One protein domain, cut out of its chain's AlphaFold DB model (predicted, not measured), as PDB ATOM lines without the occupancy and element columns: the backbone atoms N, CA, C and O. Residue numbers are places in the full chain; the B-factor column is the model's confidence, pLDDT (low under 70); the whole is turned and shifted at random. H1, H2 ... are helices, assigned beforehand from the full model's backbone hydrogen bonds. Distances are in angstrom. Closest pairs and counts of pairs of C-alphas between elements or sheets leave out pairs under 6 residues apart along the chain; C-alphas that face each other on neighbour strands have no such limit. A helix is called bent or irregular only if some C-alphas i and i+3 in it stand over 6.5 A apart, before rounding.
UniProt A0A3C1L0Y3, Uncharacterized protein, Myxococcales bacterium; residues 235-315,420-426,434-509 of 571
ATOM      1  N   PRO A 235       2.860 102.348  78.217       67.12
ATOM      2  CA  PRO A 235       3.643 103.103  79.185       67.12
ATOM      3  C   PRO A 235       4.954 103.630  78.579       67.12
ATOM      4  O   PRO A 235       5.493 103.051  77.630       67.12
ATOM      5  N   ASP A 236       5.495 104.701  79.169       67.81
ATOM      6  CA  ASP A 236       6.680 105.441  78.697       67.81
ATOM      7  C   ASP A 236       7.887 104.542  78.375       67.81
ATOM      8  O   ASP A 236       8.689 104.830  77.490       67.81
ATOM      9  N   ASN A 237       8.046 103.422  79.088       65.19
ATOM     10  CA  ASN A 237       9.119 102.455  78.846       65.19
ATOM     11  C   ASN A 237       9.037 101.798  77.457       65.19
ATOM     12  O   ASN A 237      10.075 101.539  76.850       65.19
ATOM     13  N   VAL A 238       7.835 101.564  76.929       66.69
ATOM     14  CA  VAL A 238       7.629 101.004  75.584       66.69
ATOM     15  C   VAL A 238       7.832 102.073  74.523       66.69
ATOM     16  O   VAL A 238       8.517 101.823  73.530       66.69
ATOM     17  N   GLU A 239       7.316 103.280  74.760       67.50
ATOM     18  CA  GLU A 239       7.577 104.440  73.904       67.50
ATOM     19  C   GLU A 239       9.086 104.673  73.752       67.50
ATOM     20  O   GLU A 239       9.577 104.837  72.638       67.50
ATOM     21  N   ASN A 240       9.851 104.565  74.844       69.19
ATOM     22  CA  ASN A 240      11.309 104.675  74.824       69.19
ATOM     23  C   ASN A 240      11.995 103.584  73.986       69.19
ATOM     24  O   ASN A 240      13.002 103.871  73.342       69.19
ATOM     25  N   VAL A 241      11.476 102.350  73.958       70.62
ATOM     26  CA  VAL A 241      12.004 101.276  73.094       70.62
ATOM     27  C   VAL A 241      11.741 101.585  71.623       70.62
ATOM     28  O   VAL A 241      12.659 101.503  70.806       70.62
ATOM     29  N   PHE A 242      10.512 101.976  71.275       69.69
ATOM     30  CA  PHE A 242      10.178 102.357  69.901       69.69
ATOM     31  C   PHE A 242      10.964 103.585  69.451       69.69
ATOM     32  O   PHE A 242      11.502 103.582  68.347       69.69
ATOM     33  N   LYS A 243      11.097 104.589  70.321       69.06
ATOM     34  CA  LYS A 243      11.922 105.771  70.086       69.06
ATOM     35  C   LYS A 243      13.388 105.402  69.901       69.06
ATOM     36  O   LYS A 243      13.985 105.856  68.942       69.06
ATOM     37  N   ALA A 244      13.952 104.526  70.730       69.44
ATOM     38  CA  ALA A 244      15.329 104.060  70.572       69.44
ATOM     39  C   ALA A 244      15.552 103.357  69.221       69.44
ATOM     40  O   ALA A 244      16.535 103.633  68.536       69.44
ATOM     41  N   ILE A 245      14.631 102.480  68.808       67.62
ATOM     42  CA  ILE A 245      14.697 101.818  67.496       67.62
ATOM     43  C   ILE A 245      14.553 102.847  66.367       67.62
ATOM     44  O   ILE A 245      15.297 102.792  65.392       67.62
ATOM     45  N   PHE A 246      13.632 103.802  66.500       67.50
ATOM     46  CA  PHE A 246      13.416 104.864  65.520       67.50
ATOM     47  C   PHE A 246      14.624 105.800  65.398       67.50
ATOM     48  O   PHE A 246      15.050 106.098  64.283       67.50
ATOM     49  N   ASP A 247      15.221 106.203  66.517       67.62
ATOM     50  CA  ASP A 247      16.430 107.022  66.572       67.62
ATOM     51  C   ASP A 247      17.588 106.297  65.865       67.62
ATOM     52  O   ASP A 247      18.292 106.910  65.074       67.62
ATOM     53  N   ILE A 248      17.744 104.977  66.049       68.31
ATOM     54  CA  ILE A 248      18.748 104.176  65.320       68.31
ATOM     55  C   ILE A 248      18.429 104.067  63.818       68.31
ATOM     56  O   ILE A 248      19.331 103.958  62.996       68.31
ATOM     57  N   VAL A 249      17.163 104.069  63.407       61.31
ATOM     58  CA  VAL A 249      16.822 104.026  61.972       61.31
ATOM     59  C   VAL A 249      17.033 105.389  61.306       61.31
ATOM     60  O   VAL A 249      17.447 105.446  60.150       61.31
ATOM     61  N   THR A 250      16.748 106.479  62.018       62.72
ATOM     62  CA  THR A 250      16.809 107.853  61.492       62.72
ATOM     63  C   THR A 250      18.208 108.458  61.550       62.72
ATOM     64  O   THR A 250      18.653 109.051  60.570       62.72
ATOM     65  N   ASP A 251      18.921 108.261  62.657       67.75
ATOM     66  CA  ASP A 251      20.338 108.576  62.815       67.75
ATOM     67  C   ASP A 251      21.046 107.366  63.446       67.75
ATOM     68  O   ASP A 251      21.193 107.269  64.667       67.75
ATOM     69  N   PRO A 252      21.502 106.411  62.621       65.06
ATOM     70  CA  PRO A 252      22.074 105.160  63.102       65.06
ATOM     71  C   PRO A 252      23.273 105.331  64.020       65.06
ATOM     72  O   PRO A 252      23.467 104.535  64.940       65.06
ATOM     73  N   VAL A 253      24.069 106.377  63.803       70.25
ATOM     74  CA  VAL A 253      25.259 106.632  64.607       70.25
ATOM     75  C   VAL A 253      24.863 107.252  65.942       70.25
ATOM     76  O   VAL A 253      25.261 106.741  66.992       70.25
ATOM     77  N   ALA A 254      24.054 108.316  65.922       69.69
ATOM     78  CA  ALA A 254      23.614 108.980  67.143       69.69
ATOM     79  C   ALA A 254      22.699 108.097  67.983       69.69
ATOM     80  O   ALA A 254      22.898 108.004  69.192       69.69
ATOM     81  N   GLY A 255      21.744 107.411  67.358       70.94
ATOM     82  CA  GLY A 255      20.821 106.491  68.008       70.94
ATOM     83  C   GLY A 255      21.557 105.349  68.700       70.94
ATOM     84  O   GLY A 255      21.360 105.136  69.896       70.94
ATOM     85  N   THR A 256      22.475 104.669  68.002       72.62
ATOM     86  CA  THR A 256      23.219 103.533  68.578       72.62
ATOM     87  C   THR A 256      24.076 103.978  69.758       72.62
ATOM     88  O   THR A 256      24.011 103.377  70.830       72.62
ATOM     89  N   LEU A 257      24.844 105.060  69.603       76.50
ATOM     90  CA  LEU A 257      25.702 105.563  70.676       76.50
ATOM     91  C   LEU A 257      24.897 106.152  71.843       76.50
ATOM     92  O   LEU A 257      25.284 105.972  72.993       76.50
ATOM     93  N   SER A 258      23.766 106.809  71.571       72.56
ATOM     94  CA  SER A 258      22.851 107.333  72.593       72.56
ATOM     95  C   SER A 258      22.254 106.199  73.423       72.56
ATOM     96  O   SER A 258      22.318 106.257  74.647       72.56
ATOM     97  N   VAL A 259      21.738 105.142  72.786       72.44
ATOM     98  CA  VAL A 259      21.190 103.958  73.471       72.44
ATOM     99  C   VAL A 259      22.275 103.308  74.327       72.44
ATOM    100  O   VAL A 259      22.104 103.132  75.526       72.44
ATOM    101  N   VAL A 260      23.444 103.042  73.758       76.38
ATOM    102  CA  VAL A 260      24.543 102.371  74.465       76.38
ATOM    103  C   VAL A 260      25.091 103.197  75.631       76.38
ATOM    104  O   VAL A 260      25.347 102.642  76.696       76.38
ATOM    105  N   CYS A 261      25.287 104.505  75.451       78.44
ATOM    106  CA  CYS A 261      25.961 105.339  76.446       78.44
ATOM    107  C   CYS A 261      25.028 105.981  77.472       78.44
ATOM    108  O   CYS A 261      25.481 106.241  78.582       78.44
ATOM    109  N   LYS A 262      23.739 106.182  77.167       73.38
ATOM    110  CA  LYS A 262      22.745 106.581  78.185       73.38
ATOM    111  C   LYS A 262      22.322 105.413  79.064       73.38
ATOM    112  O   LYS A 262      21.990 105.615  80.226       73.38
ATOM    113  N   LEU A 263      22.303 104.205  78.503       68.50
ATOM    114  CA  LEU A 263      21.832 102.998  79.190       68.50
ATOM    115  C   LEU A 263      22.982 102.143  79.736       68.50
ATOM    116  O   LEU A 263      22.752 101.175  80.461       68.50
ATOM    117  N   GLY A 264      24.221 102.489  79.382       61.91
ATOM    118  CA  GLY A 264      25.424 101.805  79.816       61.91
ATOM    119  C   GLY A 264      25.602 101.875  81.328       61.91
ATOM    120  O   GLY A 264      25.666 102.948  81.922       61.91
ATOM    121  N   ASN A 265      25.719 100.708  81.957       63.06
ATOM    122  CA  ASN A 265      26.151 100.596  83.348       63.06
ATOM    123  C   ASN A 265      27.655 100.934  83.484       63.06
ATOM    124  O   ASN A 265      28.329 101.284  82.512       63.06
ATOM    125  N   ALA A 266      28.216 100.778  84.689       64.88
ATOM    126  CA  ALA A 266      29.639 101.018  84.963       64.88
ATOM    127  C   ALA A 266      30.604 100.309  83.982       64.88
ATOM    128  O   ALA A 266      31.716 100.790  83.767       64.88
ATOM    129  N   SER A 267      30.175  99.216  83.340       68.12
ATOM    130  CA  SER A 267      30.980  98.439  82.387       68.12
ATOM    131  C   SER A 267      31.224  99.166  81.059       68.12
ATOM    132  O   SER A 267      32.234  98.909  80.412       68.12
ATOM    133  N   LEU A 268      30.340 100.086  80.650       75.75
ATOM    134  CA  LEU A 268      30.490 100.880  79.418       75.75
ATOM    135  C   LEU A 268      30.987 102.310  79.674       75.75
ATOM    136  O   LEU A 268      31.328 103.015  78.724       75.75
ATOM    137  N   ALA A 269      31.106 102.727  80.939       79.38
ATOM    138  CA  ALA A 269      31.555 104.069  81.312       79.38
ATOM    139  C   ALA A 269      32.937 104.412  80.727       79.38
ATOM    140  O   ALA A 269      33.154 105.525  80.248       79.38
ATOM    141  N   GLY A 270      33.851 103.434  80.705       79.94
ATOM    142  CA  GLY A 270      35.177 103.586  80.110       79.94
ATOM    143  C   GLY A 270      35.135 103.825  78.600       79.94
ATOM    144  O   GLY A 270      35.843 104.694  78.111       79.94
ATOM    145  N   PHE A 271      34.281 103.108  77.865       83.00
ATOM    146  CA  PHE A 271      34.108 103.287  76.419       83.00
ATOM    147  C   PHE A 271      33.424 104.623  76.095       83.00
ATOM    148  O   PHE A 271      33.941 105.417  75.310       83.00
ATOM    149  N   CYS A 272      32.315 104.928  76.767       85.88
ATOM    150  CA  CYS A 272      31.560 106.160  76.546       85.88
ATOM    151  C   CYS A 272      32.353 107.419  76.930       85.88
ATOM    152  O   CYS A 272      32.278 108.422  76.223       85.88
ATOM    153  N   GLY A 273      33.187 107.354  77.975       85.25
ATOM    154  CA  GLY A 273      34.093 108.441  78.375       85.25
ATOM    155  C   GLY A 273      35.268 108.696  77.426       85.25
ATOM    156  O   GLY A 273      35.981 109.693  77.586       85.25
ATOM    157  N   GLN A 274      35.486 107.820  76.441       84.25
ATOM    158  CA  GLN A 274      36.404 108.077  75.326       84.25
ATOM    159  C   GLN A 274      35.702 108.745  74.136       84.25
ATOM    160  O   GLN A 274      36.374 109.375  73.323       84.25
ATOM    161  N   ILE A 275      34.373 108.631  74.032       84.94
ATOM    162  CA  ILE A 275      33.591 109.120  72.885       84.94
ATOM    163  C   ILE A 275      32.999 110.505  73.146       84.94
ATOM    164  O   ILE A 275      33.090 111.367  72.277       84.94
ATOM    165  N   PHE A 276      32.411 110.728  74.322       87.50
ATOM    166  CA  PHE A 276      31.665 111.948  74.651       87.50
ATOM    167  C   PHE A 276      32.363 112.767  75.739       87.50
ATOM    168  O   PHE A 276      33.010 112.198  76.623       87.50
ATOM    169  N   ASN A 277      32.219 114.098  75.691       84.69
ATOM    170  CA  ASN A 277      32.677 114.965  76.783       84.69
ATOM    171  C   ASN A 277      31.718 114.883  77.982       84.69
ATOM    172  O   ASN A 277      32.173 114.668  79.108       84.69
ATOM    173  N   ASP A 278      30.403 114.962  77.744       83.56
ATOM    174  CA  ASP A 278      29.374 114.631  78.736       83.56
ATOM    175  C   ASP A 278      28.860 113.194  78.546       83.56
ATOM    176  O   ASP A 278      28.064 112.889  77.659       83.56
ATOM    177  N   THR A 279      29.302 112.289  79.420       77.12
ATOM    178  CA  THR A 279      28.842 110.888  79.427       77.12
ATOM    179  C   THR A 279      27.452 110.699  80.027       77.12
ATOM    180  O   THR A 279      26.840 109.662  79.789       77.12
ATOM    181  N   LYS A 280      26.934 111.672  80.788       74.50
ATOM    182  CA  LYS A 280      25.584 111.611  81.368       74.50
ATOM    183  C   LYS A 280      24.528 112.015  80.345       74.50
ATOM    184  O   LYS A 280      23.433 111.462  80.357       74.50
ATOM    185  N   ASN A 281      24.872 112.932  79.442       76.31
ATOM    186  CA  ASN A 281      24.017 113.367  78.339       76.31
ATOM    187  C   ASN A 281      24.764 113.266  76.996       76.31
ATOM    188  O   ASN A 281      25.043 114.290  76.372       76.31
ATOM    189  N   PRO A 282      25.088 112.046  76.524       76.19
ATOM    190  CA  PRO A 282      25.873 111.866  75.309       76.19
ATOM    191  C   PRO A 282      25.170 112.497  74.102       76.19
ATOM    192  O   PRO A 282      23.989 112.236  73.839       76.19
ATOM    193  N   ASN A 283      25.916 113.327  73.374       78.38
ATOM    194  CA  ASN A 283      25.468 114.071  72.202       78.38
ATOM    195  C   ASN A 283      26.539 113.977  71.110       78.38
ATOM    196  O   ASN A 283      27.704 114.278  71.357       78.38
ATOM    197  N   ILE A 284      26.158 113.582  69.894       77.50
ATOM    198  CA  ILE A 284      27.094 113.439  68.764       77.50
ATOM    199  C   ILE A 284      27.730 114.754  68.306       77.50
ATOM    200  O   ILE A 284      28.720 114.732  67.584       77.50
ATOM    201  N   ASN A 285      27.189 115.893  68.735       80.81
ATOM    202  CA  ASN A 285      27.791 117.203  68.510       80.81
ATOM    203  C   ASN A 285      28.808 117.581  69.604       80.81
ATOM    204  O   ASN A 285      29.523 118.566  69.448       80.81
ATOM    205  N   ASP A 286      28.892 116.802  70.689       85.12
ATOM    206  CA  ASP A 286      29.789 117.011  71.831       85.12
ATOM    207  C   ASP A 286      30.727 115.806  72.039       85.12
ATOM    208  O   ASP A 286      30.682 115.066  73.029       85.12
ATOM    209  N   LEU A 287      31.574 115.576  71.034       86.25
ATOM    210  CA  LEU A 287      32.499 114.447  70.996       86.25
ATOM    211  C   LEU A 287      33.858 114.801  71.589       86.25
ATOM    212  O   LEU A 287      34.448 115.846  71.294       86.25
ATOM    213  N   LYS A 288      34.419 113.849  72.330       86.25
ATOM    214  CA  LYS A 288      35.792 113.899  72.810       86.25
ATOM    215  C   LYS A 288      36.754 113.583  71.668       86.25
ATOM    216  O   LYS A 288      36.709 112.512  71.064       86.25
ATOM    217  N   GLN A 289      37.633 114.526  71.351       83.06
ATOM    218  CA  GLN A 289      38.566 114.391  70.233       83.06
ATOM    219  C   GLN A 289      39.853 113.651  70.632       83.06
ATOM    220  O   GLN A 289      40.290 113.761  71.778       83.06
ATOM    221  N   PRO A 290      40.504 112.937  69.692       81.19
ATOM    222  CA  PRO A 290      40.060 112.660  68.315       81.19
ATOM    223  C   PRO A 290      39.209 111.378  68.194       81.19
ATOM    224  O   PRO A 290      38.618 111.113  67.148       81.19
ATOM    225  N   PHE A 291      39.149 110.567  69.255       81.38
ATOM    226  CA  PHE A 291      38.565 109.224  69.224       81.38
ATOM    227  C   PHE A 291      37.046 109.221  68.997       81.38
ATOM    228  O   PHE A 291      36.552 108.428  68.196       81.38
ATOM    229  N   GLY A 292      36.305 110.136  69.629       80.75
ATOM    230  CA  GLY A 292      34.856 110.252  69.463       80.75
ATOM    231  C   GLY A 292      34.446 110.573  68.026       80.75
ATOM    232  O   GLY A 292      33.580 109.896  67.472       80.75
ATOM    233  N   ALA A 293      35.119 111.531  67.375       82.56
ATOM    234  CA  ALA A 293      34.874 111.835  65.962       82.56
ATOM    235  C   ALA A 293      35.198 110.653  65.046       82.56
ATOM    236  O   ALA A 293      34.489 110.412  64.070       82.56
ATOM    237  N   LEU A 294      36.254 109.902  65.364       82.56
ATOM    238  CA  LEU A 294      36.632 108.737  64.581       82.56
ATOM    239  C   LEU A 294      35.600 107.610  64.686       82.56
ATOM    240  O   LEU A 294      35.233 107.051  63.657       82.56
ATOM    241  N   ILE A 295      35.103 107.305  65.890       80.94
ATOM    242  CA  ILE A 295      34.046 106.300  66.069       80.94
ATOM    243  C   ILE A 295      32.775 106.708  65.330       80.94
ATOM    244  O   ILE A 295      32.213 105.889  64.607       80.94
ATOM    245  N   VAL A 296      32.346 107.966  65.454       81.44
ATOM    246  CA  VAL A 296      31.159 108.467  64.746       81.44
ATOM    247  C   VAL A 296      31.336 108.349  63.233       81.44
ATOM    248  O   VAL A 296      30.445 107.864  62.541       81.44
ATOM    249  N   LYS A 297      32.513 108.707  62.710       81.00
ATOM    250  CA  LYS A 297      32.832 108.568  61.286       81.00
ATOM    251  C   LYS A 297      32.867 107.106  60.831       81.00
ATOM    252  O   LYS A 297      32.363 106.799  59.754       81.00
ATOM    253  N   PHE A 298      33.461 106.216  61.626       79.94
ATOM    254  CA  PHE A 298      33.552 104.788  61.325       79.94
ATOM    255  C   PHE A 298      32.168 104.138  61.300       79.94
ATOM    256  O   PHE A 298      31.802 103.530  60.298       79.94
ATOM    257  N   LEU A 299      31.377 104.329  62.360       75.94
ATOM    258  CA  LEU A 299      30.000 103.840  62.425       75.94
ATOM    259  C   LEU A 299      29.158 104.448  61.305       75.94
ATOM    260  O   LEU A 299      28.397 103.731  60.671       75.94
ATOM    261  N   GLY A 300      29.352 105.730  60.987       72.75
ATOM    262  CA  GLY A 300      28.720 106.364  59.834       72.75
ATOM    263  C   GLY A 300      29.049 105.634  58.534       72.75
ATOM    264  O   GLY A 300      28.144 105.266  57.794       72.75
ATOM    265  N   ALA A 301      30.324 105.347  58.269       73.94
ATOM    266  CA  ALA A 301      30.733 104.625  57.066       73.94
ATOM    267  C   ALA A 301      30.154 103.199  56.997       73.94
ATOM    268  O   ALA A 301      29.685 102.787  55.936       73.94
ATOM    269  N   VAL A 302      30.139 102.469  58.118       70.69
ATOM    270  CA  VAL A 302      29.547 101.123  58.208       70.69
ATOM    271  C   VAL A 302      28.033 101.176  57.971       70.69
ATOM    272  O   VAL A 302      27.513 100.429  57.147       70.69
ATOM    273  N   LEU A 303      27.327 102.094  58.632       65.94
ATOM    274  CA  LEU A 303      25.863 102.183  58.624       65.94
ATOM    275  C   LEU A 303      25.317 102.753  57.307       65.94
ATOM    276  O   LEU A 303      24.400 102.175  56.721       65.94
ATOM    277  N   TYR A 304      25.915 103.825  56.777       64.44
ATOM    278  CA  TYR A 304      25.550 104.369  55.462       64.44
ATOM    279  C   TYR A 304      25.973 103.453  54.306       64.44
ATOM    280  O   TYR A 304      25.357 103.500  53.243       64.44
ATOM    281  N   GLY A 305      26.977 102.591  54.482       62.38
ATOM    282  CA  GLY A 305      27.316 101.563  53.494       62.38
ATOM    283  C   GLY A 305      26.278 100.438  53.403       62.38
ATOM    284  O   GLY A 305      26.164  99.797  52.363       62.38
ATOM    285  N   TYR A 306      25.502 100.232  54.467       62.88
ATOM    286  CA  TYR A 306      24.714  99.023  54.691       62.88
ATOM    287  C   TYR A 306      23.189  99.223  54.585       62.88
ATOM    288  O   TYR A 306      22.492  98.331  54.101       62.88
ATOM    289  N   LEU A 307      22.647 100.377  54.998       59.28
ATOM    290  CA  LEU A 307      21.207 100.624  54.870       59.28
ATOM    291  C   LEU A 307      20.803 100.686  53.384       59.28
ATOM    292  O   LEU A 307      21.448 101.413  52.617       59.28
ATOM    293  N   PRO A 308      19.760  99.956  52.949       55.97
ATOM    294  CA  PRO A 308      19.341 100.000  51.557       55.97
ATOM    295  C   PRO A 308      18.809 101.399  51.195       55.97
ATOM    296  O   PRO A 308      18.367 102.165  52.053       55.97
ATOM    297  N   ASP A 309      18.916 101.775  49.916       57.38
ATOM    298  CA  ASP A 309      18.709 103.160  49.452       57.38
ATOM    299  C   ASP A 309      17.313 103.715  49.803       57.38
ATOM    300  O   ASP A 309      17.166 104.899  50.092       57.38
ATOM    301  N   ASN A 310      16.307 102.840  49.887       48.38
ATOM    302  CA  ASN A 310      14.938 103.150  50.309       48.38
ATOM    303  C   ASN A 310      14.797 103.532  51.796       48.38
ATOM    304  O   ASN A 310      13.817 104.178  52.156       48.38
ATOM    305  N   ILE A 311      15.742 103.143  52.655       50.97
ATOM    306  CA  ILE A 311      15.792 103.540  54.073       50.97
ATOM    307  C   ILE A 311      16.504 104.896  54.225       50.97
ATOM    308  O   ILE A 311      16.174 105.670  55.121       50.97
ATOM    309  N   LYS A 312      17.434 105.223  53.317       53.28
ATOM    310  CA  LYS A 312      18.228 106.468  53.335       53.28
ATOM    311  C   LYS A 312      17.451 107.716  52.900       53.28
ATOM    312  O   LYS A 312      17.824 108.818  53.287       53.28
ATOM    313  N   THR A 313      16.400 107.576  52.088       45.75
ATOM    314  CA  THR A 313      15.738 108.707  51.402       45.75
ATOM    315  C   THR A 313      14.419 109.175  52.022       45.75
ATOM    316  O   THR A 313      13.575 109.729  51.326       45.75
ATOM    317  N   GLY A 314      14.238 109.016  53.331       42.97
ATOM    318  CA  GLY A 314      13.077 109.563  54.032       42.97
ATOM    319  C   GLY A 314      12.074 108.478  54.368       42.97
ATOM    320  O   GLY A 314      11.321 107.983  53.532       42.97
ATOM    321  N   LEU A 315      12.080 108.118  55.638       44.88
ATOM    322  CA  LEU A 315      11.251 107.070  56.169       44.88
ATOM    323  C   LEU A 315      10.273 107.696  57.158       44.88
ATOM    324  O   LEU A 315      10.670 108.252  58.177       44.88
ATOM    325  N   ILE A 420       5.121  92.197  71.253       82.25
ATOM    326  CA  ILE A 420       5.831  93.363  70.712       82.25
ATOM    327  C   ILE A 420       7.247  92.967  70.271       82.25
ATOM    328  O   ILE A 420       7.673  93.331  69.173       82.25
ATOM    329  N   SER A 421       7.956  92.167  71.078       86.75
ATOM    330  CA  SER A 421       9.289  91.653  70.742       86.75
ATOM    331  C   SER A 421       9.261  90.828  69.459       86.75
ATOM    332  O   SER A 421      10.107  91.028  68.592       86.75
ATOM    333  N   TYR A 422       8.276  89.940  69.288       89.56
ATOM    334  CA  TYR A 422       8.151  89.124  68.082       89.56
ATOM    335  C   TYR A 422       7.878  89.975  66.836       89.56
ATOM    336  O   TYR A 422       8.518  89.773  65.803       89.56
ATOM    337  N   ILE A 423       6.970  90.954  66.923       83.12
ATOM    338  CA  ILE A 423       6.697  91.882  65.817       83.12
ATOM    339  C   ILE A 423       7.983  92.622  65.425       83.12
ATOM    340  O   ILE A 423       8.326  92.687  64.244       83.12
ATOM    341  N   ILE A 424       8.742  93.130  66.399       80.81
ATOM    342  CA  ILE A 424       9.989  93.844  66.121       80.81
ATOM    343  C   ILE A 424      11.050  92.910  65.537       80.81
ATOM    344  O   ILE A 424      11.549  93.149  64.437       80.81
ATOM    345  N   GLU A 425      11.390  91.837  66.244       86.25
ATOM    346  CA  GLU A 425      12.497  90.961  65.878       86.25
ATOM    347  C   GLU A 425      12.213  90.153  64.618       86.25
ATOM    348  O   GLU A 425      13.102  90.004  63.793       86.25
ATOM    349  N   LYS A 426      11.003  89.622  64.438       87.62
ATOM    350  CA  LYS A 426      10.720  88.662  63.360       87.62
ATOM    351  C   LYS A 426      10.033  89.269  62.152       87.62
ATOM    352  O   LYS A 426      10.001  88.626  61.105       87.62
ATOM    353  N   ALA A 434      16.324  93.968  54.917       72.25
ATOM    354  CA  ALA A 434      16.403  93.199  53.677       72.25
ATOM    355  C   ALA A 434      17.058  94.017  52.550       72.25
ATOM    356  O   ALA A 434      16.648  95.143  52.275       72.25
ATOM    357  N   ASP A 435      18.060  93.435  51.884       70.88
ATOM    358  CA  ASP A 435      18.703  94.038  50.715       70.88
ATOM    359  C   ASP A 435      18.237  93.305  49.446       70.88
ATOM    360  O   ASP A 435      18.634  92.158  49.225       70.88
ATOM    361  N   PRO A 436      17.417  93.940  48.588       65.56
ATOM    362  CA  PRO A 436      16.975  93.339  47.333       65.56
ATOM    363  C   PRO A 436      18.129  93.004  46.379       65.56
ATOM    364  O   PRO A 436      17.980  92.120  45.539       65.56
ATOM    365  N   LYS A 437      19.266  93.707  46.487       70.06
ATOM    366  CA  LYS A 437      20.454  93.489  45.647       70.06
ATOM    367  C   LYS A 437      21.299  92.313  46.145       70.06
ATOM    368  O   LYS A 437      22.051  91.744  45.357       70.06
ATOM    369  N   ASN A 438      21.153  91.919  47.411       72.44
ATOM    370  CA  ASN A 438      21.827  90.763  47.995       72.44
ATOM    371  C   ASN A 438      20.867  89.917  48.859       72.44
ATOM    372  O   ASN A 438      20.931  89.954  50.092       72.44
ATOM    373  N   PRO A 439      19.995  89.104  48.229       72.00
ATOM    374  CA  PRO A 439      19.014  88.279  48.940       72.00
ATOM    375  C   PRO A 439      19.636  87.203  49.842       72.00
ATOM    376  O   PRO A 439      18.965  86.685  50.729       72.00
ATOM    377  N   SER A 440      20.904  86.847  49.609       75.62
ATOM    378  CA  SER A 440      21.643  85.840  50.378       75.62
ATOM    379  C   SER A 440      22.301  86.400  51.642       75.62
ATOM    380  O   SER A 440      22.895  85.637  52.404       75.62
ATOM    381  N   ALA A 441      22.220  87.714  51.874       78.19
ATOM    382  CA  ALA A 441      22.768  88.330  53.073       78.19
ATOM    383  C   ALA A 441      22.076  87.794  54.346       78.19
ATOM    384  O   ALA A 441      20.867  87.538  54.328       78.19
ATOM    385  N   PRO A 442      22.797  87.677  55.476       83.69
ATOM    386  CA  PRO A 442      22.212  87.249  56.743       83.69
ATOM    387  C   PRO A 442      20.970  88.058  57.137       83.69
ATOM    388  O   PRO A 442      20.953  89.292  57.074       83.69
ATOM    389  N   VAL A 443      19.930  87.346  57.579       85.19
ATOM    390  CA  VAL A 443      18.690  87.952  58.074       85.19
ATOM    391  C   VAL A 443      18.896  88.443  59.503       85.19
ATOM    392  O   VAL A 443      19.343  87.689  60.375       85.19
ATOM    393  N   ILE A 444      18.535  89.702  59.751       85.31
ATOM    394  CA  ILE A 444      18.543  90.294  61.088       85.31
ATOM    395  C   ILE A 444      17.159  90.119  61.689       85.31
ATOM    396  O   ILE A 444      16.237  90.870  61.393       85.31
ATOM    397  N   ASP A 445      17.039  89.092  62.522       88.75
ATOM    398  CA  ASP A 445      15.788  88.665  63.137       88.75
ATOM    399  C   ASP A 445      15.863  88.619  64.676       88.75
ATOM    400  O   ASP A 445      15.170  87.837  65.329       88.75
ATOM    401  N   SER A 446      16.781  89.388  65.262       90.44
ATOM    402  CA  SER A 446      16.931  89.544  66.712       90.44
ATOM    403  C   SER A 446      17.633  90.852  67.049       90.44
ATOM    404  O   SER A 446      18.414  91.367  66.241       90.44
ATOM    405  N   TYR A 447      17.422  91.354  68.266       86.31
ATOM    406  CA  TYR A 447      18.136  92.536  68.757       86.31
ATOM    407  C   TYR A 447      19.656  92.341  68.753       86.31
ATOM    408  O   TYR A 447      20.396  93.259  68.418       86.31
ATOM    409  N   GLU A 448      20.138  91.138  69.065       89.06
ATOM    410  CA  GLU A 448      21.573  90.843  69.072       89.06
ATOM    411  C   GLU A 448      22.185  90.968  67.672       89.06
ATOM    412  O   GLU A 448      23.167  91.688  67.490       89.06
ATOM    413  N   LYS A 449      21.572  90.329  66.663       88.75
ATOM    414  CA  LYS A 449      22.008  90.455  65.265       88.75
ATOM    415  C   LYS A 449      21.914  91.893  64.773       88.75
ATOM    416  O   LYS A 449      22.761  92.316  63.991       88.75
ATOM    417  N   PHE A 450      20.912  92.637  65.239       82.94
ATOM    418  CA  PHE A 450      20.771  94.050  64.919       82.94
ATOM    419  C   PHE A 450      21.982  94.834  65.426       82.94
ATOM    420  O   PHE A 450      22.719  95.365  64.601       82.94
ATOM    421  N   PHE A 451      22.290  94.795  66.726       81.19
ATOM    422  CA  PHE A 451      23.469  95.479  67.275       81.19
ATOM    423  C   PHE A 451      24.794  94.992  66.667       81.19
ATOM    424  O   PHE A 451      25.642  95.818  66.338       81.19
ATOM    425  N   LYS A 452      24.960  93.683  66.435       85.69
ATOM    426  CA  LYS A 452      26.125  93.120  65.724       85.69
ATOM    427  C   LYS A 452      26.295  93.740  64.332       85.69
ATOM    428  O   LYS A 452      27.378  94.215  63.993       85.69
ATOM    429  N   SER A 453      25.208  93.801  63.561       80.38
ATOM    430  CA  SER A 453      25.222  94.369  62.210       80.38
ATOM    431  C   SER A 453      25.477  95.877  62.181       80.38
ATOM    432  O   SER A 453      26.091  96.366  61.236       80.38
ATOM    433  N   LEU A 454      25.061  96.614  63.219       76.88
ATOM    434  CA  LEU A 454      25.307  98.055  63.319       76.88
ATOM    435  C   LEU A 454      26.797  98.377  63.525       76.88
ATOM    436  O   LEU A 454      27.258  99.434  63.103       76.88
ATOM    437  N   LEU A 455      27.550  97.477  64.167       79.06
ATOM    438  CA  LEU A 455      28.957  97.702  64.512       79.06
ATOM    439  C   LEU A 455      29.927  97.315  63.390       79.06
ATOM    440  O   LEU A 455      30.919  98.012  63.187       79.06
ATOM    441  N   ALA A 456      29.663  96.225  62.664       81.25
ATOM    442  CA  ALA A 456      30.595  95.689  61.663       81.25
ATOM    443  C   ALA A 456      29.945  95.280  60.327       81.25
ATOM    444  O   ALA A 456      30.606  94.686  59.477       81.25
ATOM    445  N   GLY A 457      28.670  95.619  60.107       78.06
ATOM    446  CA  GLY A 457      27.919  95.236  58.910       78.06
ATOM    447  C   GLY A 457      27.344  93.817  58.980       78.06
ATOM    448  O   GLY A 457      27.523  93.095  59.954       78.06
ATOM    449  N   LYS A 458      26.610  93.392  57.948       79.50
ATOM    450  CA  LYS A 458      25.942  92.076  57.939       79.50
ATOM    451  C   LYS A 458      26.874  90.888  57.747       79.50
ATOM    452  O   LYS A 458      26.586  89.820  58.278       79.50
ATOM    453  N   ASP A 459      27.952  91.044  56.987       82.06
ATOM    454  CA  ASP A 459      28.798  89.910  56.593       82.06
ATOM    455  C   ASP A 459      29.488  89.256  57.793       82.06
ATOM    456  O   ASP A 459      29.702  88.041  57.805       82.06
ATOM    457  N   CYS A 460      29.745  90.034  58.848       85.56
ATOM    458  CA  CYS A 460      30.302  89.514  60.091       85.56
ATOM    459  C   CYS A 460      29.373  88.491  60.769       85.56
ATOM    460  O   CYS A 460      29.855  87.610  61.480       85.56
ATOM    461  N   LEU A 461      28.057  88.533  60.506       87.69
ATOM    462  CA  LEU A 461      27.082  87.582  61.053       87.69
ATOM    463  C   LEU A 461      27.253  86.164  60.487       87.69
ATOM    464  O   LEU A 461      26.768  85.215  61.091       87.69
ATOM    465  N   ILE A 462      27.928  86.001  59.341       86.50
ATOM    466  CA  ILE A 462      28.155  84.685  58.719       86.50
ATOM    467  C   ILE A 462      29.126  83.852  59.561       86.50
ATOM    468  O   ILE A 462      28.957  82.643  59.699       86.50
ATOM    469  N   LYS A 463      30.164  84.503  60.096       86.88
ATOM    470  CA  LYS A 463      31.249  83.863  60.855       86.88
ATOM    471  C   LYS A 463      31.231  84.212  62.343       86.88
ATOM    472  O   LYS A 463      32.096  83.743  63.071       86.88
ATOM    473  N   ASP A 464      30.267  85.031  62.758       88.00
ATOM    474  CA  ASP A 464      30.155  85.630  64.089       88.00
ATOM    475  C   ASP A 464      31.410  86.416  64.526       88.00
ATOM    476  O   ASP A 464      31.804  86.389  65.684       88.00
ATOM    477  N   THR A 465      32.041  87.133  63.586       90.75
ATOM    478  CA  THR A 465      33.300  87.887  63.794       90.75
ATOM    479  C   THR A 465      33.088  89.386  64.019       90.75
ATOM    480  O   THR A 465      33.986  90.200  63.812       90.75
ATOM    481  N   CYS A 466      31.872  89.794  64.388       88.75
ATOM    482  CA  CYS A 466      31.467  91.201  64.373       88.75
ATOM    483  C   CYS A 466      32.303  92.097  65.290       88.75
ATOM    484  O   CYS A 466      32.576  93.243  64.938       88.75
ATOM    485  N   CYS A 467      32.747  91.597  66.443       91.12
ATOM    486  CA  CYS A 467      33.554  92.403  67.354       91.12
ATOM    487  C   CYS A 467      35.023  92.472  66.953       91.12
ATOM    488  O   CYS A 467      35.638  93.528  67.101       91.12
ATOM    489  N   GLU A 468      35.564  91.401  66.382       91.62
ATOM    490  CA  GLU A 468      36.904  91.377  65.808       91.62
ATOM    491  C   GLU A 468      36.982  92.286  64.579       91.62
ATOM    492  O   GLU A 468      37.938  93.043  64.427       91.62
ATOM    493  N   ASP A 469      35.969  92.252  63.713       88.19
ATOM    494  CA  ASP A 469      35.913  93.070  62.501       88.19
ATOM    495  C   ASP A 469      35.740  94.559  62.844       88.19
ATOM    496  O   ASP A 469      36.435  95.408  62.274       88.19
ATOM    497  N   PHE A 470      34.906  94.880  63.842       87.69
ATOM    498  CA  PHE A 470      34.803  96.223  64.424       87.69
ATOM    499  C   PHE A 470      36.154  96.703  64.975       87.69
ATOM    500  O   PHE A 470      36.633  97.788  64.624       87.69
ATOM    501  N   ALA A 471      36.802  95.884  65.807       88.25
ATOM    502  CA  ALA A 471      38.058  96.238  66.452       88.25
ATOM    503  C   ALA A 471      39.193  96.430  65.439       88.25
ATOM    504  O   ALA A 471      39.900  97.435  65.501       88.25
ATOM    505  N   LYS A 472      39.324  95.536  64.451       87.50
ATOM    506  CA  LYS A 472      40.307  95.649  63.358       87.50
ATOM    507  C   LYS A 472      40.041  96.849  62.462       87.50
ATOM    508  O   LYS A 472      40.990  97.493  62.011       87.50
ATOM    509  N   GLY A 473      38.773  97.146  62.178       83.94
ATOM    510  CA  GLY A 473      38.372  98.299  61.376       83.94
ATOM    511  C   GLY A 473      38.812  99.618  62.011       83.94
ATOM    512  O   GLY A 473      39.425 100.449  61.341       83.94
ATOM    513  N   LEU A 474      38.575  99.770  63.316       82.44
ATOM    514  CA  LEU A 474      38.952 100.963  64.076       82.44
ATOM    515  C   LEU A 474      40.445 101.022  64.420       82.44
ATOM    516  O   LEU A 474      41.044 102.087  64.305       82.44
ATOM    517  N   ALA A 475      41.079  99.911  64.802       82.25
ATOM    518  CA  ALA A 475      42.512  99.870  65.127       82.25
ATOM    519  C   ALA A 475      43.410 100.230  63.927       82.25
ATOM    520  O   ALA A 475      44.506 100.749  64.101       82.25
ATOM    521  N   LYS A 476      42.938 100.030  62.690       79.75
ATOM    522  CA  LYS A 476      43.631 100.517  61.481       79.75
ATOM    523  C   LYS A 476      43.594 102.038  61.325       79.75
ATOM    524  O   LYS A 476      44.383 102.584  60.560       79.75
ATOM    525  N   GLN A 477      42.668 102.715  62.000       78.94
ATOM    526  CA  GLN A 477      42.433 104.153  61.864       78.94
ATOM    527  C   GLN A 477      42.932 104.962  63.074       78.94
ATOM    528  O   GLN A 477      42.955 106.190  63.006       78.94
ATOM    529  N   GLN A 478      43.335 104.303  64.168       80.38
ATOM    530  CA  GLN A 478      43.879 104.940  65.375       80.38
ATOM    531  C   GLN A 478      44.714 103.982  66.234       80.38
ATOM    532  O   GLN A 478      44.533 102.772  66.169       80.38
ATOM    533  N   SER A 479      45.560 104.536  67.105       76.94
ATOM    534  CA  SER A 479      46.385 103.801  68.084       76.94
ATOM    535  C   SER A 479      46.093 104.160  69.555       76.94
ATOM    536  O   SER A 479      46.850 103.789  70.447       76.94
ATOM    537  N   LEU A 480      45.014 104.898  69.817       77.25
ATOM    538  CA  LEU A 480      44.616 105.434  71.127       77.25
ATOM    539  C   LEU A 480      44.036 104.366  72.060       77.25
ATOM    540  O   LEU A 480      44.186 104.467  73.275       77.25
ATOM    541  N   VAL A 481      43.370 103.354  71.504       81.25
ATOM    542  CA  VAL A 481      42.824 102.211  72.244       81.25
ATOM    543  C   VAL A 481      43.218 100.895  71.578       81.25
ATOM    544  O   VAL A 481      43.342 100.818  70.353       81.25
ATOM    545  N   SER A 482      43.406  99.854  72.391       85.75
ATOM    546  CA  SER A 482      43.810  98.530  71.913       85.75
ATOM    547  C   SER A 482      42.664  97.782  71.222       85.75
ATOM    548  O   SER A 482      41.490  97.971  71.540       85.75
ATOM    549  N   GLU A 483      43.005  96.868  70.311       85.88
ATOM    550  CA  GLU A 483      42.034  95.978  69.652       85.88
ATOM    551  C   GLU A 483      41.253  95.137  70.678       85.88
ATOM    552  O   GLU A 483      40.037  94.984  70.566       85.88
ATOM    553  N   GLY A 484      41.919  94.673  71.742       86.56
ATOM    554  CA  GLY A 484      41.265  93.961  72.844       86.56
ATOM    555  C   GLY A 484      40.250  94.828  73.599       86.56
ATOM    556  O   GLY A 484      39.161  94.357  73.919       86.56
ATOM    557  N   PHE A 485      40.555  96.110  73.826       85.75
ATOM    558  CA  PHE A 485      39.596  97.046  74.424       85.75
ATOM    559  C   PHE A 485      38.368  97.249  73.528       85.75
ATOM    560  O   PHE A 485      37.240  97.223  74.020       85.75
ATOM    561  N   LEU A 486      38.574  97.413  72.218       84.94
ATOM    562  CA  LEU A 486      37.493  97.583  71.241       84.94
ATOM    563  C   LEU A 486      36.618  96.329  71.113       84.94
ATOM    564  O   LEU A 486      35.395  96.448  71.089       84.94
ATOM    565  N   THR A 487      37.230  95.144  71.099       88.94
ATOM    566  CA  THR A 487      36.524  93.852  71.035       88.94
ATOM    567  C   THR A 487      35.646  93.657  72.274       88.94
ATOM    568  O   THR A 487      34.453  93.382  72.153       88.94
ATOM    569  N   ASN A 488      36.199  93.903  73.468       86.31
ATOM    570  CA  ASN A 488      35.452  93.819  74.726       86.31
ATOM    571  C   ASN A 488      34.321  94.855  74.790       86.31
ATOM    572  O   ASN A 488      33.208  94.535  75.208       86.31
ATOM    573  N   SER A 489      34.586  96.087  74.345       85.12
ATOM    574  CA  SER A 489      33.573  97.145  74.294       85.12
ATOM    575  C   SER A 489      32.433  96.765  73.350       85.12
ATOM    576  O   SER A 489      31.277  96.899  73.726       85.12
ATOM    577  N   CYS A 490      32.734  96.211  72.173       86.56
ATOM    578  CA  CYS A 490      31.729  95.703  71.239       86.56
ATOM    579  C   CYS A 490      30.842  94.613  71.858       86.56
ATOM    580  O   CYS A 490      29.616  94.707  71.780       86.56
ATOM    581  N   GLY A 491      31.430  93.617  72.529       86.56
ATOM    582  CA  GLY A 491      30.657  92.562  73.191       86.56
ATOM    583  C   GLY A 491      29.703  93.119  74.256       86.56
ATOM    584  O   GLY A 491      28.533  92.734  74.317       86.56
ATOM    585  N   LEU A 492      30.173  94.093  75.042       84.19
ATOM    586  CA  LEU A 492      29.347  94.792  76.029       84.19
ATOM    587  C   LEU A 492      28.240  95.626  75.379       84.19
ATOM    588  O   LEU A 492      27.116  95.604  75.869       84.19
ATOM    589  N   ILE A 493      28.517  96.318  74.271       82.06
ATOM    590  CA  ILE A 493      27.515  97.076  73.506       82.06
ATOM    591  C   ILE A 493      26.373  96.162  73.065       82.06
ATOM    592  O   ILE A 493      25.207  96.480  73.297       82.06
ATOM    593  N   ILE A 494      26.706  95.017  72.469       86.06
ATOM    594  CA  ILE A 494      25.719  94.049  71.987       86.06
ATOM    595  C   ILE A 494      24.900  93.504  73.160       86.06
ATOM    596  O   ILE A 494      23.670  93.529  73.115       86.06
ATOM    597  N   SER A 495      25.567  93.057  74.229       85.00
ATOM    598  CA  SER A 495      24.896  92.464  75.388       85.00
ATOM    599  C   SER A 495      24.010  93.464  76.134       85.00
ATOM    600  O   SER A 495      22.899  93.111  76.524       85.00
ATOM    601  N   VAL A 496      24.482  94.694  76.352       82.44
ATOM    602  CA  VAL A 496      23.736  95.730  77.082       82.44
ATOM    603  C   VAL A 496      22.602  96.275  76.221       82.44
ATOM    604  O   VAL A 496      21.482  96.375  76.709       82.44
ATOM    605  N   GLY A 497      22.853  96.568  74.943       77.19
ATOM    606  CA  GLY A 497      21.834  97.073  74.024       77.19
ATOM    607  C   GLY A 497      20.697  96.073  73.820       77.19
ATOM    608  O   GLY A 497      19.532  96.396  74.057       77.19
ATOM    609  N   ALA A 498      21.022  94.829  73.451       83.94
ATOM    610  CA  ALA A 498      20.014  93.789  73.250       83.94
ATOM    611  C   ALA A 498      19.326  93.391  74.566       83.94
ATOM    612  O   ALA A 498      18.110  93.195  74.594       83.94
ATOM    613  N   GLY A 499      20.088  93.297  75.661       83.19
ATOM    614  CA  GLY A 499      19.564  92.973  76.987       83.19
ATOM    615  C   GLY A 499      18.614  94.039  77.529       83.19
ATOM    616  O   GLY A 499      17.576  93.695  78.090       83.19
ATOM    617  N   TRP A 500      18.914  95.323  77.313       82.56
ATOM    618  CA  TRP A 500      18.046  96.422  77.731       82.56
ATOM    619  C   TRP A 500      16.697  96.383  77.014       82.56
ATOM    620  O   TRP A 500      15.671  96.400  77.691       82.56
ATOM    621  N   VAL A 501      16.679  96.258  75.678       79.31
ATOM    622  CA  VAL A 501      15.414  96.208  74.919       79.31
ATOM    623  C   VAL A 501      14.553  95.035  75.389       79.31
ATOM    624  O   VAL A 501      13.378  95.214  75.715       79.31
ATOM    625  N   LYS A 502      15.155  93.844  75.508       84.00
ATOM    626  CA  LYS A 502      14.462  92.650  76.013       84.00
ATOM    627  C   LYS A 502      13.950  92.849  77.437       84.00
ATOM    628  O   LYS A 502      12.819  92.478  77.721       84.00
ATOM    629  N   SER A 503      14.740  93.467  78.315       82.56
ATOM    630  CA  SER A 503      14.321  93.760  79.687       82.56
ATOM    631  C   SER A 503      13.123  94.711  79.731       82.56
ATOM    632  O   SER A 503      12.154  94.405  80.425       82.56
ATOM    633  N   GLN A 504      13.136  95.805  78.961       78.81
ATOM    634  CA  GLN A 504      12.011  96.743  78.909       78.81
ATOM    635  C   GLN A 504      10.728  96.057  78.428       78.81
ATOM    636  O   GLN A 504       9.687  96.201  79.066       78.81
ATOM    637  N   LEU A 505      10.798  95.255  77.363       82.38
ATOM    638  CA  LEU A 505       9.625  94.547  76.845       82.38
ATOM    639  C   LEU A 505       9.155  93.444  77.796       82.38
ATOM    640  O   LEU A 505       7.967  93.357  78.081       82.38
ATOM    641  N   SER A 506      10.075  92.669  78.373       82.00
ATOM    642  CA  SER A 506       9.730  91.644  79.369       82.00
ATOM    643  C   SER A 506       9.083  92.219  80.632       82.00
ATOM    644  O   SER A 506       8.294  91.538  81.269       82.00
ATOM    645  N   SER A 507       9.351  93.486  80.980       76.06
ATOM    646  CA  SER A 507       8.700  94.151  82.121       76.06
ATOM    647  C   SER A 507       7.204  94.420  81.908       76.06
ATOM    648  O   SER A 507       6.475  94.684  82.866       76.06
ATOM    649  N   LEU A 508       6.739  94.345  80.657       77.12
ATOM    650  CA  LEU A 508       5.320  94.420  80.312       77.12
ATOM    651  C   LEU A 508       4.603  93.102  80.602       77.12
ATOM    652  O   LEU A 508       3.405  93.112  80.884       77.12
ATOM    653  N   ASP A 509       5.339  91.991  80.566       78.94
ATOM    654  CA  ASP A 509       4.828  90.666  80.878       78.94
ATOM    655  C   ASP A 509       4.827  90.490  82.401       78.94
ATOM    656  O   ASP A 509       5.857  90.286  83.044       78.94
TER     657      ASP A 509
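This is residues 235 to 315, 420 to 426 and 434 to 509 of the 571 residues of an uncharacterized protein of Myxococcales bacterium (UniProt A0A3C1L0Y3). Two layers of helices lie one over the other: the long helix H10, with H7 and H9 following one another along its side, makes one layer, and H1, H2, H3 and H4 make the other, with H2 crossing H10. H8 packs on H7, H6 sits near residues 502 to 505 of H10, and the small H5 lies beyond the end of H4. The printed part has 164 residues with ten named helices, H1 to H10 in that order along the chain, and no named strand; the class is all helix. The whole is compact, with a radius of gyration of the C-alphas of 15.4 A, and its rounded outline spans 41 by 38 by 30 A.

Begin with H1, residues 236 to 250, which touches H2, residues 252 to 263, with its residues 244 to 249 alone; their closest C-alphas, those of Ile 248 and Gly 255, are 4.1 A apart. This helical hairpin runs opposite ways at a shallow tilt of 33 degrees, only just short of steep. Next comes H3, residues 266 to 275, in a hairpin with H2 at a steep tilt of 40 degrees, the closest C-alphas being those of Cys 261 and Cys 272, 5.7 A apart. H4, residues 291 to 306, touches H2 at a steep tilt of 53 degrees, opposite ways, closest at the C-alphas of Val 253 and Gly 300, 5.9 A apart. H5, residues 309 to 312, touches no helix. Past the first cut, find H6, residues 420 to 426, and past the second H7, residues 447 to 456. H7 touches H4, about perpendicular but only just at 71 degrees, with the C-alphas of Leu 303 and Leu 454 closest at 6.3 A. H8, residues 460 to 463, touches H7, closest at the C-alphas of Ser 453 and Leu 461, 7.1 A apart. H9, residues 466 to 475, and H10, residues 483 to 506, form with H7 a bundle, helices side by side. H7 and H9 run the same way at a shallow tilt of 27 degrees, closest at the C-alphas of Ala 456 and Phe 470, 5.1 A apart. H7 and H10 run opposite ways at a shallow tilt of 28 degrees, closest at the C-alphas of Tyr 447 and Ala 498, 5.0 A apart. H9 and H10 are a hairpin at a steep tilt of 44 degrees, closest at the C-alphas of Cys 467 and Thr 487, 4.9 A apart. H10 is the hub, touching H1, H2, H3, H6, H7 and H9; it is about perpendicular to H2, at 78 degrees, with the C-alphas of Val 260 and Gly 497 closest at 6.0 A. H6 and H10 only just touch, with 3 pairs of C-alphas within 8 A, the closest being those of Ser 421 and Leu 505, 6.8 A apart. Every O i to N i+4 pair is within hydrogen-bond range in H1, H2, H4, H6, H7, H9 and H10, against 3 of 6 in H3, while H5 and H8 are too short for such a pair.

Find C-alpha 236 at (6.680, 105.441, 78.697); from there H1 runs 20.1 A to C-alpha 250. H2 spans 16.2 A and H4 22.5 A. H3 is irregular, with C-alphas 267 and 270 7.0 A apart. Look for C-alpha 483 at (42.034, 95.978, 69.652), from which H10 runs 34.0 A to C-alpha 506 at (9.730, 91.644, 79.369).

The two C-alphas farthest apart, those of Ser 479 and Asp 509, are 45.4 A apart. Residues 316 to 419 are not printed, and C-alphas 315 and 420 are 20.7 A apart; residues 427 to 433 are not printed, and C-alphas 426 and 434 are 12.1 A apart. The link from H3 to H4, residues 276 to 290, is long. The mean pLDDT of the printed part is 77.3, and 37 residues are under 70, among them residues 242 to 252 and 303 to 315.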